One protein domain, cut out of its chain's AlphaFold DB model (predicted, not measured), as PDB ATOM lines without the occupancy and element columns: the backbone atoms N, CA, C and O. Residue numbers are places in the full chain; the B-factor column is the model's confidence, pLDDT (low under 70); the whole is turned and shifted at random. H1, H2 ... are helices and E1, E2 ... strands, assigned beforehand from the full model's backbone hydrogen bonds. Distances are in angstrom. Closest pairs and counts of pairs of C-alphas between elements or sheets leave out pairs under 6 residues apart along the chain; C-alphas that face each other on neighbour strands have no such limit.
ATOM      1  N   ILE A   4     138.935 104.315  95.998       91.12
ATOM      2  CA  ILE A   4     137.713 104.163  95.227       91.12
ATOM      3  C   ILE A   4     136.806 105.342  95.549       91.12
ATOM      4  O   ILE A   4     136.688 105.751  96.708       91.12
ATOM      5  N   LEU A   5     136.176 105.903  94.521       94.38
ATOM      6  CA  LEU A   5     135.119 106.885  94.705       94.38
ATOM      7  C   LEU A   5     133.780 106.145  94.690       94.38
ATOM      8  O   LEU A   5     133.302 105.759  93.627       94.38
ATOM      9  N   ARG A   6     133.204 105.937  95.873       95.38
ATOM     10  CA  ARG A   6     131.975 105.167  96.069       95.38
ATOM     11  C   ARG A   6     130.773 106.086  96.178       95.38
ATOM     12  O   ARG A   6     130.773 107.007  96.995       95.38
ATOM     13  N   PHE A   7     129.744 105.835  95.384       95.75
ATOM     14  CA  PHE A   7     128.457 106.497  95.523       95.75
ATOM     15  C   PHE A   7     127.718 105.976  96.758       95.75
ATOM     16  O   PHE A   7     127.786 104.793  97.092       95.75
ATOM     17  N   LYS A   8     127.005 106.869  97.449       94.31
ATOM     18  CA  LYS A   8     126.162 106.491  98.595       94.31
ATOM     19  C   LYS A   8     124.938 105.685  98.164       94.31
ATOM     20  O   LYS A   8     124.510 104.790  98.881       94.31
ATOM     21  N   GLU A   9     124.400 106.031  97.002       92.25
ATOM     22  CA  GLU A   9     123.264 105.399  96.341       92.25
ATOM     23  C   GLU A   9     123.540 105.371  94.834       92.25
ATOM     24  O   GLU A   9     124.416 106.090  94.354       92.25
ATOM     25  N   GLU A  10     122.811 104.553  94.075       91.31
ATOM     26  CA  GLU A  10     122.960 104.522  92.617       91.31
ATOM     27  C   GLU A  10     122.617 105.902  92.019       91.31
ATOM     28  O   GLU A  10     121.478 106.357  92.163       91.31
ATOM     29  N   PRO A  11     123.569 106.585  91.355       93.56
ATOM     30  CA  PRO A  11     123.328 107.921  90.830       93.56
ATOM     31  C   PRO A  11     122.370 107.878  89.638       93.56
ATOM     32  O   PRO A  11     122.359 106.938  88.840       93.56
ATOM     33  N   THR A  12     121.600 108.946  89.460       94.50
ATOM     34  CA  THR A  12     120.800 109.187  88.257       94.50
ATOM     35  C   THR A  12     121.523 110.135  87.297       94.50
ATOM     36  O   THR A  12     122.468 110.830  87.666       94.50
ATOM     37  N   LEU A  13     121.065 110.215  86.040       94.06
ATOM     38  CA  LEU A  13     121.594 111.208  85.091       94.06
ATOM     39  C   LEU A  13     121.408 112.652  85.581       94.06
ATOM     40  O   LEU A  13     122.241 113.496  85.270       94.06
ATOM     41  N   LEU A  14     120.344 112.922  86.342       94.56
ATOM     42  CA  LEU A  14     120.070 114.250  86.887       94.56
ATOM     43  C   LEU A  14     121.094 114.630  87.967       94.56
ATOM     44  O   LEU A  14     121.567 115.762  87.993       94.56
ATOM     45  N   ASP A  15     121.502 113.677  88.809       94.44
ATOM     46  CA  ASP A  15     122.523 113.915  89.842       94.44
ATOM     47  C   ASP A  15     123.879 114.302  89.231       94.44
ATOM     48  O   ASP A  15     124.636 115.109  89.787       94.44
ATOM     49  N   LEU A  16     124.164 113.737  88.054       94.75
ATOM     50  CA  LEU A  16     125.395 113.941  87.295       94.75
ATOM     51  C   LEU A  16     125.295 115.073  86.259       94.75
ATOM     52  O   LEU A  16     126.250 115.306  85.514       94.75
ATOM     53  N   GLU A  17     124.171 115.789  86.204       92.75
ATOM     54  CA  GLU A  17     123.974 116.886  85.263       92.75
ATOM     55  C   GLU A  17     125.002 118.009  85.494       92.75
ATOM     56  O   GLU A  17     125.349 118.369  86.627       92.75
ATOM     57  N   GLY A  18     125.528 118.544  84.389       90.75
ATOM     58  CA  GLY A  18     126.554 119.587  84.388       90.75
ATOM     59  C   GLY A  18     127.980 119.089  84.642       90.75
ATOM     60  O   GLY A  18     128.921 119.855  84.442       90.75
ATOM     61  N   LEU A  19     128.175 117.822  85.027       94.19
ATOM     62  CA  LEU A  19     129.512 117.235  85.122       94.19
ATOM     63  C   LEU A  19     130.035 116.922  83.721       94.19
ATOM     64  O   LEU A  19     129.393 116.200  82.951       94.19
ATOM     65  N   SER A  20     131.218 117.443  83.401       93.56
ATOM     66  CA  SER A  20     131.855 117.182  82.118       93.56
ATOM     67  C   SER A  20     133.365 117.076  82.220       93.56
ATOM     68  O   SER A  20     133.990 117.702  83.074       93.56
ATOM     69  N   VAL A  21     133.943 116.284  81.324       90.31
ATOM     70  CA  VAL A  21     135.390 116.186  81.132       90.31
ATOM     71  C   VAL A  21     135.673 116.205  79.642       90.31
ATOM     72  O   VAL A  21     135.135 115.396  78.890       90.31
ATOM     73  N   ASN A  22     136.518 117.131  79.200       90.19
ATOM     74  CA  ASN A  22     136.836 117.364  77.794       90.19
ATOM     75  C   ASN A  22     135.574 117.486  76.911       90.19
ATOM     76  O   ASN A  22     135.497 116.916  75.822       90.19
ATOM     77  N   GLY A  23     134.541 118.163  77.427       89.44
ATOM     78  CA  GLY A  23     133.240 118.320  76.768       89.44
ATOM     79  C   GLY A  23     132.351 117.069  76.749       89.44
ATOM     80  O   GLY A  23     131.220 117.150  76.278       89.44
ATOM     81  N   ALA A  24     132.817 115.926  77.260       92.62
ATOM     82  CA  ALA A  24     131.999 114.729  77.413       92.62
ATOM     83  C   ALA A  24     131.151 114.799  78.684       92.62
ATOM     84  O   ALA A  24     131.623 115.257  79.720       92.62
ATOM     85  N   THR A  25     129.924 114.288  78.615       94.94
ATOM     86  CA  THR A  25     128.972 114.210  79.734       94.94
ATOM     87  C   THR A  25     128.548 112.763  79.986       94.94
ATOM     88  O   THR A  25     128.797 111.879  79.160       94.94
ATOM     89  N   PHE A  26     127.897 112.506  81.122       95.81
ATOM     90  CA  PHE A  26     127.312 111.195  81.399       95.81
ATOM     91  C   PHE A  26     126.090 110.914  80.511       95.81
ATOM     92  O   PHE A  26     125.258 111.790  80.280       95.81
ATOM     93  N   ILE A  27     125.982 109.673  80.037       94.94
ATOM     94  CA  ILE A  27     124.857 109.121  79.274       94.94
ATOM     95  C   ILE A  27     124.481 107.741  79.825       94.94
ATOM     96  O   ILE A  27     125.309 107.084  80.457       94.94
ATOM     97  N   ARG A  28     123.247 107.288  79.569       94.25
ATOM     98  CA  ARG A  28     122.864 105.881  79.767       94.25
ATOM     99  C   ARG A  28     123.257 105.078  78.538       94.25
ATOM    100  O   ARG A  28     122.784 105.375  77.445       94.25
ATOM    101  N   ASP A  29     124.123 104.097  78.728       92.62
ATOM    102  CA  ASP A  29     124.573 103.185  77.678       92.62
ATOM    103  C   ASP A  29     125.194 101.939  78.334       92.62
ATOM    104  O   ASP A  29     125.365 101.872  79.554       92.62
ATOM    105  N   LYS A  30     125.526 100.922  77.544       88.62
ATOM    106  CA  LYS A  30     126.190  99.719  78.050       88.62
ATOM    107  C   LYS A  30     127.619 100.035  78.481       88.62
ATOM    108  O   LYS A  30     128.441 100.488  77.675       88.62
ATOM    109  N   GLY A  31     127.889  99.763  79.756       83.88
ATOM    110  CA  GLY A  31     129.226  99.780  80.333       83.88
ATOM    111  C   GLY A  31     130.113  98.698  79.732       83.88
ATOM    112  O   GLY A  31     129.644  97.777  79.060       83.88
ATOM    113  N   PHE A  32     131.417  98.812  79.950       84.69
ATOM    114  CA  PHE A  32     132.347  97.792  79.498       84.69
ATOM    115  C   PHE A  32     132.366  96.593  80.455       84.69
ATOM    116  O   PHE A  32     132.408  95.442  80.019       84.69
ATOM    117  N   PHE A  33     132.318  96.859  81.760       81.12
ATOM    118  CA  PHE A  33     132.406  95.828  82.797       81.12
ATOM    119  C   PHE A  33     131.040  95.387  83.324       81.12
ATOM    120  O   PHE A  33     130.962  94.570  84.237       81.12
ATOM    121  N   GLN A  34     129.959  95.888  82.725       78.50
ATOM    122  CA  GLN A  34     128.590  95.559  83.097       78.50
ATOM    123  C   GLN A  34     127.776  95.157  81.875       78.50
ATOM    124  O   GLN A  34     127.821  95.786  80.822       78.50
ATOM    125  N   SER A  35     126.992  94.091  82.028       71.69
ATOM    126  CA  SER A  35     126.106  93.573  80.979       71.69
ATOM    127  C   SER A  35     124.829  94.402  80.799       71.69
ATOM    128  O   SER A  35     124.127  94.243  79.795       71.69
ATOM    129  N   THR A  36     124.528  95.277  81.758       82.50
ATOM    130  CA  THR A  36     123.355  96.156  81.779       82.50
ATOM    131  C   THR A  36     123.738  97.600  81.455       82.50
ATOM    132  O   THR A  36     124.909  97.979  81.488       82.50
ATOM    133  N   GLU A  37     122.745  98.402  81.063       88.62
ATOM    134  CA  GLU A  37     122.953  99.837  80.875       88.62
ATOM    135  C   GLU A  37     123.306 100.496  82.208       88.62
ATOM    136  O   GLU A  37     122.646 100.272  83.220       88.62
ATOM    137  N   THR A  38     124.326 101.343  82.177       91.81
ATOM    138  CA  THR A  38     124.795 102.126  83.316       91.81
ATOM    139  C   THR A  38     125.073 103.564  82.877       91.81
ATOM    140  O   THR A  38     124.876 103.930  81.714       91.81
ATOM    141  N   LEU A  39     125.501 104.408  83.811       94.31
ATOM    142  CA  LEU A  39     125.958 105.754  83.510       94.31
ATOM    143  C   LEU A  39     127.423 105.709  83.085       94.31
ATOM    144  O   LEU A  39     128.300 105.319  83.857       94.31
ATOM    145  N   ILE A  40     127.685 106.134  81.852       94.56
ATOM    146  CA  ILE A  40     129.034 106.224  81.300       94.56
ATOM    147  C   ILE A  40     129.312 107.626  80.776       94.56
ATOM    148  O   ILE A  40     128.432 108.279  80.226       94.56
ATOM    149  N   MET A  41     130.557 108.071  80.881       94.50
ATOM    150  CA  MET A  41     131.063 109.247  80.179       94.50
ATOM    151  C   MET A  41     132.208 108.794  79.280       94.50
ATOM    152  O   MET A  41     133.270 108.401  79.758       94.50
ATOM    153  N   ARG A  42     131.995 108.825  77.962       91.69
ATOM    154  CA  ARG A  42     133.022 108.484  76.967       91.69
ATOM    155  C   ARG A  42     133.865 109.725  76.700       91.69
ATOM    156  O   ARG A  42     133.338 110.696  76.175       91.69
ATOM    157  N   ILE A  43     135.148 109.699  77.048       87.62
ATOM    158  CA  ILE A  43     136.015 110.884  77.043       87.62
ATOM    159  C   ILE A  43     136.929 110.813  75.805       87.62
ATOM    160  O   ILE A  43     137.932 110.087  75.807       87.62
ATOM    161  N   PRO A  44     136.588 111.512  74.705       75.00
ATOM    162  CA  PRO A  44     137.267 111.345  73.425       75.00
ATOM    163  C   PRO A  44     138.653 112.000  73.430       75.00
ATOM    164  O   PRO A  44     138.869 113.015  74.085       75.00
ATOM    165  N   HIS A  45     139.598 111.440  72.667       66.44
ATOM    166  CA  HIS A  45     140.879 112.075  72.284       66.44
ATOM    167  C   HIS A  45     141.754 112.635  73.420       66.44
ATOM    168  O   HIS A  45     142.635 113.461  73.197       66.44
ATOM    169  N   THR A  46     141.538 112.156  74.637       64.06
ATOM    170  CA  THR A  46     142.126 112.728  75.851       64.06
ATOM    171  C   THR A  46     143.398 111.988  76.280       64.06
ATOM    172  O   THR A  46     144.318 112.560  76.867       64.06
ATOM    173  N   PHE A  47     143.507 110.718  75.889       65.38
ATOM    174  CA  PHE A  47     144.636 109.850  76.205       65.38
ATOM    175  C   PHE A  47     145.144 109.126  74.959       65.38
ATOM    176  O   PHE A  47     144.541 109.175  73.888       65.38
ATOM    177  N   ARG A  48     146.280 108.428  75.095       69.69
ATOM    178  CA  ARG A  48     146.798 107.524  74.047       69.69
ATOM    179  C   ARG A  48     145.784 106.435  73.668       69.69
ATOM    180  O   ARG A  48     145.834 105.927  72.553       69.69
ATOM    181  N   PHE A  49     144.910 106.088  74.602       74.31
ATOM    182  CA  PHE A  49     143.908 105.040  74.502       74.31
ATOM    183  C   PHE A  49     142.515 105.641  74.691       74.31
ATOM    184  O   PHE A  49     142.382 106.715  75.278       74.31
ATOM    185  N   SER A  50     141.485 104.964  74.179       81.06
ATOM    186  CA  SER A  50     140.105 105.352  74.480       81.06
ATOM    187  C   SER A  50     139.874 105.221  75.981       81.06
ATOM    188  O   SER A  50     140.324 104.242  76.581       81.06
ATOM    189  N   THR A  51     139.181 106.192  76.568       87.00
ATOM    190  CA  THR A  51     138.936 106.241  78.008       87.00
ATOM    191  C   THR A  51     137.483 106.598  78.277       87.00
ATOM    192  O   THR A  51     136.907 107.453  77.600       87.00
ATOM    193  N   SER A  52     136.897 105.967  79.283       90.19
ATOM    194  CA  SER A  52     135.576 106.315  79.787       90.19
ATOM    195  C   SER A  52     135.541 106.276  81.305       90.19
ATOM    196  O   SER A  52     136.249 105.489  81.925       90.19
ATOM    197  N   LEU A  53     134.697 107.113  81.896       92.44
ATOM    198  CA  LEU A  53     134.208 106.891  83.250       92.44
ATOM    199  C   LEU A  53     132.976 106.001  83.182       92.44
ATOM    200  O   LEU A  53     132.140 106.170  82.293       92.44
ATOM    201  N   GLU A  54     132.865 105.073  84.116       93.81
ATOM    202  CA  GLU A  54     131.734 104.164  84.235       93.81
ATOM    203  C   GLU A  54     131.304 104.094  85.696       93.81
ATOM    204  O   GLU A  54     132.135 103.992  86.598       93.81
ATOM    205  N   VAL A  55     129.997 104.166  85.928       93.25
ATOM    206  CA  VAL A  55     129.402 103.844  87.222       93.25
ATOM    207  C   VAL A  55     129.288 102.324  87.304       93.25
ATOM    208  O   VAL A  55     128.430 101.728  86.657       93.25
ATOM    209  N   TYR A  56     130.187 101.691  88.052       91.50
ATOM    210  CA  TYR A  56     130.234 100.251  88.271       91.50
ATOM    211  C   TYR A  56     129.323  99.824  89.417       91.50
ATOM    212  O   TYR A  56     129.511 100.257  90.551       91.50
ATOM    213  N   LYS A  57     128.346  98.961  89.134       88.38
ATOM    214  CA  LYS A  57     127.450  98.380  90.131       88.38
ATOM    215  C   LYS A  57     127.907  96.966  90.488       88.38
ATOM    216  O   LYS A  57     127.691  96.026  89.724       88.38
ATOM    217  N   GLY A  58     128.540  96.838  91.649       81.75
ATOM    218  CA  GLY A  58     128.760  95.556  92.315       81.75
ATOM    219  C   GLY A  58     127.523  95.110  93.102       81.75
ATOM    220  O   GLY A  58     126.495  95.788  93.104       81.75
ATOM    221  N   ASP A  59     127.635  93.983  93.807       78.19
ATOM    222  CA  ASP A  59     126.512  93.391  94.555       78.19
ATOM    223  C   ASP A  59     125.989  94.305  95.681       78.19
ATOM    224  O   ASP A  59     124.787  94.355  95.934       78.19
ATOM    225  N   GLU A  60     126.880  95.062  96.330       81.69
ATOM    226  CA  GLU A  60     126.549  95.925  97.479       81.69
ATOM    227  C   GLU A  60     127.069  97.364  97.345       81.69
ATOM    228  O   GLU A  60     126.878  98.187  98.239       81.69
ATOM    229  N   HIS A  61     127.759  97.686  96.250       87.12
ATOM    230  CA  HIS A  61     128.408  98.980  96.072       87.12
ATOM    231  C   HIS A  61     128.249  99.516  94.658       87.12
ATOM    232  O   HIS A  61     128.134  98.771  93.686       87.12
ATOM    233  N   CYS A  62     128.270 100.841  94.560       92.00
ATOM    234  CA  CYS A  62     128.240 101.564  93.307       92.00
ATOM    235  C   CYS A  62     129.460 102.481  93.271       92.00
ATOM    236  O   CYS A  62     129.552 103.415  94.062       92.00
ATOM    237  N   ASP A  63     130.413 102.194  92.394       93.69
ATOM    238  CA  ASP A  63     131.718 102.844  92.368       93.69
ATOM    239  C   ASP A  63     131.918 103.575  91.043       93.69
ATOM    240  O   ASP A  63     131.576 103.068  89.977       93.69
ATOM    241  N   LEU A  64     132.492 104.775  91.083       94.06
ATOM    242  CA  LEU A  64     132.999 105.403  89.873       94.06
ATOM    243  C   LEU A  64     134.338 104.751  89.537       94.06
ATOM    244  O   LEU A  64     135.271 104.798  90.341       94.06
ATOM    245  N   ILE A  65     134.440 104.176  88.345       91.88
ATOM    246  CA  ILE A  65     135.680 103.611  87.818       91.88
ATOM    247  C   ILE A  65     136.064 104.313  86.530       91.88
ATOM    248  O   ILE A  65     135.233 104.876  85.812       91.88
ATOM    249  N   LEU A  66     137.344 104.223  86.203       90.62
ATOM    250  CA  LEU A  66     137.825 104.597  84.894       90.62
ATOM    251  C   LEU A  66     138.194 103.360  84.089       90.62
ATOM    252  O   LEU A  66     138.954 102.514  84.543       90.62
ATOM    253  N   VAL A  67     137.718 103.307  82.857       89.25
ATOM    254  CA  VAL A  67     138.027 102.259  81.894       89.25
ATOM    255  C   VAL A  67     138.959 102.812  80.826       89.25
ATOM    256  O   VAL A  67     138.652 103.827  80.198       89.25
ATOM    257  N   GLN A  68     140.086 102.140  80.588       86.94
ATOM    258  CA  GLN A  68     140.990 102.424  79.471       86.94
ATOM    259  C   GLN A  68     141.085 101.230  78.526       86.94
ATOM    260  O   GLN A  68     141.251 100.093  78.950       86.94
ATOM    261  N   PHE A  69     141.041 101.491  77.223       80.12
ATOM    262  CA  PHE A  69     141.154 100.458  76.194       80.12
ATOM    263  C   PHE A  69     142.607 100.312  75.743       80.12
ATOM    264  O   PHE A  69     143.043 100.958  74.785       80.12
ATOM    265  N   LEU A  70     143.367  99.477  76.449       80.25
ATOM    266  CA  LEU A  70     144.766  99.205  76.135       80.25
ATOM    267  C   LEU A  70     144.899  98.163  75.013       80.25
ATOM    268  O   LEU A  70     143.936  97.544  74.567       80.25
ATOM    269  N   THR A  71     146.130  97.935  74.547       77.44
ATOM    270  CA  THR A  71     146.419  97.003  73.440       77.44
ATOM    271  C   THR A  71     146.066  95.547  73.741       77.44
ATOM    272  O   THR A  71     145.830  94.782  72.810       77.44
ATOM    273  N   ARG A  72     146.045  95.152  75.018       79.56
ATOM    274  CA  ARG A  72     145.665  93.802  75.465       79.56
ATOM    275  C   ARG A  72     144.184  93.678  75.802       79.56
ATOM    276  O   ARG A  72     143.727  92.572  76.067       79.56
ATOM    277  N   GLY A  73     143.460  94.793  75.777       80.94
ATOM    278  CA  GLY A  73     142.068  94.844  76.159       80.94
ATOM    279  C   GLY A  73     141.720  96.010  77.092       80.94
ATOM    280  O   GLY A  73     142.567  96.846  77.409       80.94
ATOM    281  N   PRO A  74     140.448  96.064  77.494       83.62
ATOM    282  CA  PRO A  74     139.922  96.947  78.539       83.62
ATOM    283  C   PRO A  74     140.627  96.727  79.890       83.62
ATOM    284  O   PRO A  74     140.767  95.597  80.352       83.62
ATOM    285  N   GLU A  75     141.005  97.802  80.568       87.56
ATOM    286  CA  GLU A  75     141.458  97.775  81.961       87.56
ATOM    287  C   GLU A  75     140.634  98.767  82.779       87.56
ATOM    288  O   GLU A  75     140.376  99.884  82.317       87.56
ATOM    289  N   TYR A  76     140.209  98.354  83.976       87.06
ATOM    290  CA  TYR A  76     139.560  99.244  84.933       87.06
ATOM    291  C   TYR A  76     140.580  99.783  85.934       87.06
ATOM    292  O   TYR A  76     141.562  99.124  86.276       87.06
ATOM    293  N   TRP A  77     140.313 100.990  86.413       87.06
ATOM    294  CA  TRP A  77     141.138 101.695  87.372       87.06
ATOM    295  C   TRP A  77     140.252 102.344  88.420       87.06
ATOM    296  O   TRP A  77     139.288 103.044  88.095       87.06
ATOM    297  N   GLU A  78     140.627 102.165  89.680       87.44
ATOM    298  CA  GLU A  78     140.072 102.950  90.774       87.44
ATOM    299  C   GLU A  78     140.451 104.424  90.599       87.44
ATOM    300  O   GLU A  78     141.583 104.748  90.224       87.44
ATOM    301  N   MET A  79     139.527 105.333  90.907       87.25
ATOM    302  CA  MET A  79     139.714 106.760  90.628       87.25
ATOM    303  C   MET A  79     140.956 107.369  91.284       87.25
ATOM    304  O   MET A  79     141.633 108.184  90.669       87.25
ATOM    305  N   GLY A  80     141.306 106.968  92.505       82.88
ATOM    306  CA  GLY A  80     142.489 107.477  93.200       82.88
ATOM    307  C   GLY A  80     143.812 107.057  92.560       82.88
ATOM    308  O   GLY A  80     144.772 107.833  92.550       82.88
ATOM    309  N   ASP A  81     143.860 105.840  92.020       82.56
ATOM    310  CA  ASP A  81     145.030 105.301  91.323       82.56
ATOM    311  C   ASP A  81     145.112 105.814  89.881       82.56
ATOM    312  O   ASP A  81     146.212 106.032  89.358       82.56
ATOM    313  N   SER A  82     143.955 106.071  89.269       81.50
ATOM    314  CA  SER A  82     143.826 106.579  87.905       81.50
ATOM    315  C   SER A  82     144.627 107.880  87.726       81.50
ATOM    316  O   SER A  82     145.453 107.969  86.817       81.50
ATOM    317  N   PHE A  83     144.544 108.820  88.675       79.56
ATOM    318  CA  PHE A  83     145.283 110.089  88.629       79.56
ATOM    319  C   PHE A  83     146.806 109.949  88.507       79.56
ATOM    320  O   PHE A  83     147.451 110.804  87.909       79.56
ATOM    321  N   ARG A  84     147.404 108.897  89.079       73.62
ATOM    322  CA  ARG A  84     148.868 108.713  89.068       73.62
ATOM    323  C   ARG A  84     149.348 107.889  87.886       73.62
ATOM    324  O   ARG A  84     150.486 108.045  87.451       73.62
ATOM    325  N   ARG A  85     148.520 106.951  87.429       71.56
ATOM    326  CA  ARG A  85     148.906 105.965  86.410       71.56
ATOM    327  C   ARG A  85     148.576 106.423  85.005       71.56
ATOM    328  O   ARG A  85     149.218 106.000  84.044       71.56
ATOM    329  N   ILE A  86     147.595 107.300  84.877       72.62
ATOM    330  CA  ILE A  86     147.173 107.791  83.585       72.62
ATOM    331  C   ILE A  86     148.079 108.944  83.209       72.62
ATOM    332  O   ILE A  86     148.069 109.999  83.830       72.62
ATOM    333  N   GLY A  87     148.872 108.744  82.160       66.94
ATOM    334  CA  GLY A  87     149.611 109.832  81.535       66.94
ATOM    335  C   GLY A  87     148.645 110.794  80.848       66.94
ATOM    336  O   GLY A  87     148.385 110.646  79.649       66.94
ATOM    337  N   PHE A  88     148.098 111.756  81.596       74.25
ATOM    338  CA  PHE A  88     147.319 112.862  81.048       74.25
ATOM    339  C   PHE A  88     148.200 113.638  80.069       74.25
ATOM    340  O   PHE A  88     149.270 114.129  80.418       74.25
ATOM    341  N   ARG A  89     147.765 113.724  78.809       70.25
ATOM    342  CA  ARG A  89     148.465 114.527  77.793       70.25
ATOM    343  C   ARG A  89     148.156 116.016  77.926       70.25
ATOM    344  O   ARG A  89     148.943 116.835  77.467       70.25
ATOM    345  N   ASN A  90     147.015 116.341  78.534       80.69
ATOM    346  CA  ASN A  90     146.561 117.697  78.800       80.69
ATOM    347  C   ASN A  90     146.307 117.853  80.315       80.69
ATOM    348  O   ASN A  90     145.405 117.186  80.829       80.69
ATOM    349  N   PRO A  91     147.059 118.716  81.023       83.56
ATOM    350  CA  PRO A  91     146.842 118.996  82.444       83.56
ATOM    351  C   PRO A  91     145.438 119.523  82.772       83.56
ATOM    352  O   PRO A  91     144.926 119.264  83.854       83.56
ATOM    353  N   GLU A  92     144.785 120.225  81.844       87.12
ATOM    354  CA  GLU A  92     143.424 120.745  82.041       87.12
ATOM    355  C   GLU A  92     142.413 119.617  82.265       87.12
ATOM    356  O   GLU A  92     141.523 119.713  83.104       87.12
ATOM    357  N   ILE A  93     142.594 118.505  81.559       86.06
ATOM    358  CA  ILE A  93     141.743 117.328  81.702       86.06
ATOM    359  C   ILE A  93     141.963 116.694  83.073       86.06
ATOM    360  O   ILE A  93     141.002 116.278  83.714       86.06
ATOM    361  N   GLU A  94     143.213 116.604  83.532       86.38
ATOM    362  CA  GLU A  94     143.509 116.093  84.872       86.38
ATOM    363  C   GLU A  94     142.781 116.920  85.939       86.38
ATOM    364  O   GLU A  94     142.165 116.354  86.845       86.38
ATOM    365  N   THR A  95     142.797 118.248  85.795       89.44
ATOM    366  CA  THR A  95     142.041 119.165  86.653       89.44
ATOM    367  C   THR A  95     140.541 118.887  86.588       89.44
ATOM    368  O   THR A  95     139.939 118.662  87.633       89.44
ATOM    369  N   GLN A  96     139.950 118.784  85.395       91.12
ATOM    370  CA  GLN A  96     138.519 118.488  85.232       91.12
ATOM    371  C   GLN A  96     138.113 117.158  85.884       91.12
ATOM    372  O   GLN A  96     137.057 117.065  86.504       91.12
ATOM    373  N   PHE A  97     138.953 116.122  85.799       89.81
ATOM    374  CA  PHE A  97     138.701 114.858  86.493       89.81
ATOM    375  C   PHE A  97     138.713 115.014  88.018       89.81
ATOM    376  O   PHE A  97     137.869 114.431  88.698       89.81
ATOM    377  N   LYS A  98     139.670 115.772  88.568       90.50
ATOM    378  CA  LYS A  98     139.739 116.030  90.016       90.50
ATOM    379  C   LYS A  98     138.526 116.825  90.477       90.50
ATOM    380  O   LYS A  98     137.870 116.410  91.426       90.50
ATOM    381  N   GLU A  99     138.186 117.888  89.756       93.12
ATOM    382  CA  GLU A  99     137.017 118.727  90.023       93.12
ATOM    383  C   GLU A  99     135.712 117.932  89.938       93.12
ATOM    384  O   GLU A  99     134.828 118.119  90.774       93.12
ATOM    385  N   LEU A 100     135.588 117.000  88.988       95.00
ATOM    386  CA  LEU A 100     134.443 116.092  88.903       95.00
ATOM    387  C   LEU A 100     134.324 115.247  90.176       95.00
ATOM    388  O   LEU A 100     133.257 115.214  90.790       95.00
ATOM    389  N   CYS A 101     135.409 114.592  90.599       93.94
ATOM    390  CA  CYS A 101     135.409 113.776  91.812       93.94
ATOM    391  C   CYS A 101     135.106 114.611  93.065       93.94
ATOM    392  O   CYS A 101     134.300 114.201  93.898       93.94
ATOM    393  N   GLU A 102     135.719 115.788  93.195       94.12
ATOM    394  CA  GLU A 102     135.465 116.715  94.299       94.12
ATOM    395  C   GLU A 102     134.010 117.181  94.310       94.12
ATOM    396  O   GLU A 102     133.362 117.132  95.351       94.12
ATOM    397  N   THR A 103     133.449 117.524  93.149       95.50
ATOM    398  CA  THR A 103     132.048 117.940  93.022       95.50
ATOM    399  C   THR A 103     131.094 116.841  93.480       95.50
ATOM    400  O   THR A 103     130.134 117.129  94.194       95.50
ATOM    401  N   LEU A 104     131.353 115.579  93.125       95.94
ATOM    402  CA  LEU A 104     130.547 114.445  93.588       95.94
ATOM    403  C   LEU A 104     130.568 114.306  95.115       95.94
ATOM    404  O   LEU A 104     129.530 114.048  95.729       95.94
ATOM    405  N   VAL A 105     131.730 114.517  95.734       96.00
ATOM    406  CA  VAL A 105     131.878 114.481  97.194       96.00
ATOM    407  C   VAL A 105     131.187 115.679  97.849       96.00
ATOM    408  O   VAL A 105     130.426 115.503  98.798       96.00
ATOM    409  N   THR A 106     131.382 116.891  97.328       95.12
ATOM    410  CA  THR A 106     130.793 118.126  97.868       95.12
ATOM    411  C   THR A 106     129.272 118.157  97.729       95.12
ATOM    412  O   THR A 106     128.591 118.609  98.647       95.12
TER     413      THR A 106
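AT A GLANCE: This is residues 4 to 106 of the 116 residues of an uncharacterized protein of Lysinibacillus mangiferihumi (UniProt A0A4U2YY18). What shape do these atoms make? A strongly twisted wall of six strands, E1 to E6, has the helices H1 and H2 over one face, and the long unnamed stretch of residues 8 to 26 swings past the side of H2 between E1 and E2. What is it made of? The printed part has 103 residues, with six named strands followed along the chain by the two named helices H1 and H2; its class is mixed, helices and strands, and the sheet is branched, its neighbour pairs E1 and E5, E2 and E3, E3 and E4, E4 and E5, and E5 and E6 each antiparallel, with E2 to E6 a meander, each strand the antiparallel neighbour of the one before. How large is it? It is compact, with a radius of gyration of the C-alphas of 12.7 A, and rounded, spanning 32 by 32 by 21 A.

IN THESE COORDINATES: Where are the strands? E5 is residues 62 to 70, 23.9 A long, and E4 is residues 50 to 57, 21.3 A. E3 is residues 37 to 43, E2 is 27 to 30, E6 is 73 to 78, and E1 is 4 to 7, with C-alpha 4 at (137.713, 104.163, 95.227). Where are the helices? H1 is residues 79 to 85; H2 is residues 91 to 106, 22.3 A long, and its C-alpha 106 is at (130.793, 118.126, 97.868).

HOW THE PARTS SIT: Which strands are neighbours? E5 has three: E1 and E6 lie on one side of it and E4 on the other side. N 7 and O 62 of E1 and E5 are 2.8 A apart, N 68 and O 75 of the hairpin E5 and E6 2.9 A, and N 56 and O 63 of the hairpin E4 and E5 2.7 A, each within hydrogen-bond range. In the hairpin E3 and E4, N 41 and O 53 are 2.8 A apart, and in the hairpin E2 and E3, N 27 and O 40 are 2.8 A apart, both within that range. How do the helices stand? H1, at a height over the sheet of 7.5 A, and H2, at 9.5 A, are on the same face; H1 lies only just over E6, with 3 C-alphas, and H2 only just over E1 and E5, with 3 each. H1 and H2 are close but not clearly touching, the closest C-alphas being those of Phe 83 and Glu 94 at 7.3 A, and run opposite ways at a shallow tilt of 18 degrees. Are the helix backbones complete? Every O i to N i+4 pair of H2 is within hydrogen-bond range, but in H1 1 of 3 is, beside 3 of 4 O i to N i+3 pairs.

THE WHOLE: How far does it reach? The two C-alphas farthest apart are those of Arg 72 and Thr 106, at 36.3 A. Is it continuous? The printed part has no cut, and the link E1 to E2, 19 residues, is long. Where is confidence low? Residues 45 to 48 and residue 87 have pLDDT under 70, and the mean of the printed part is 87.0.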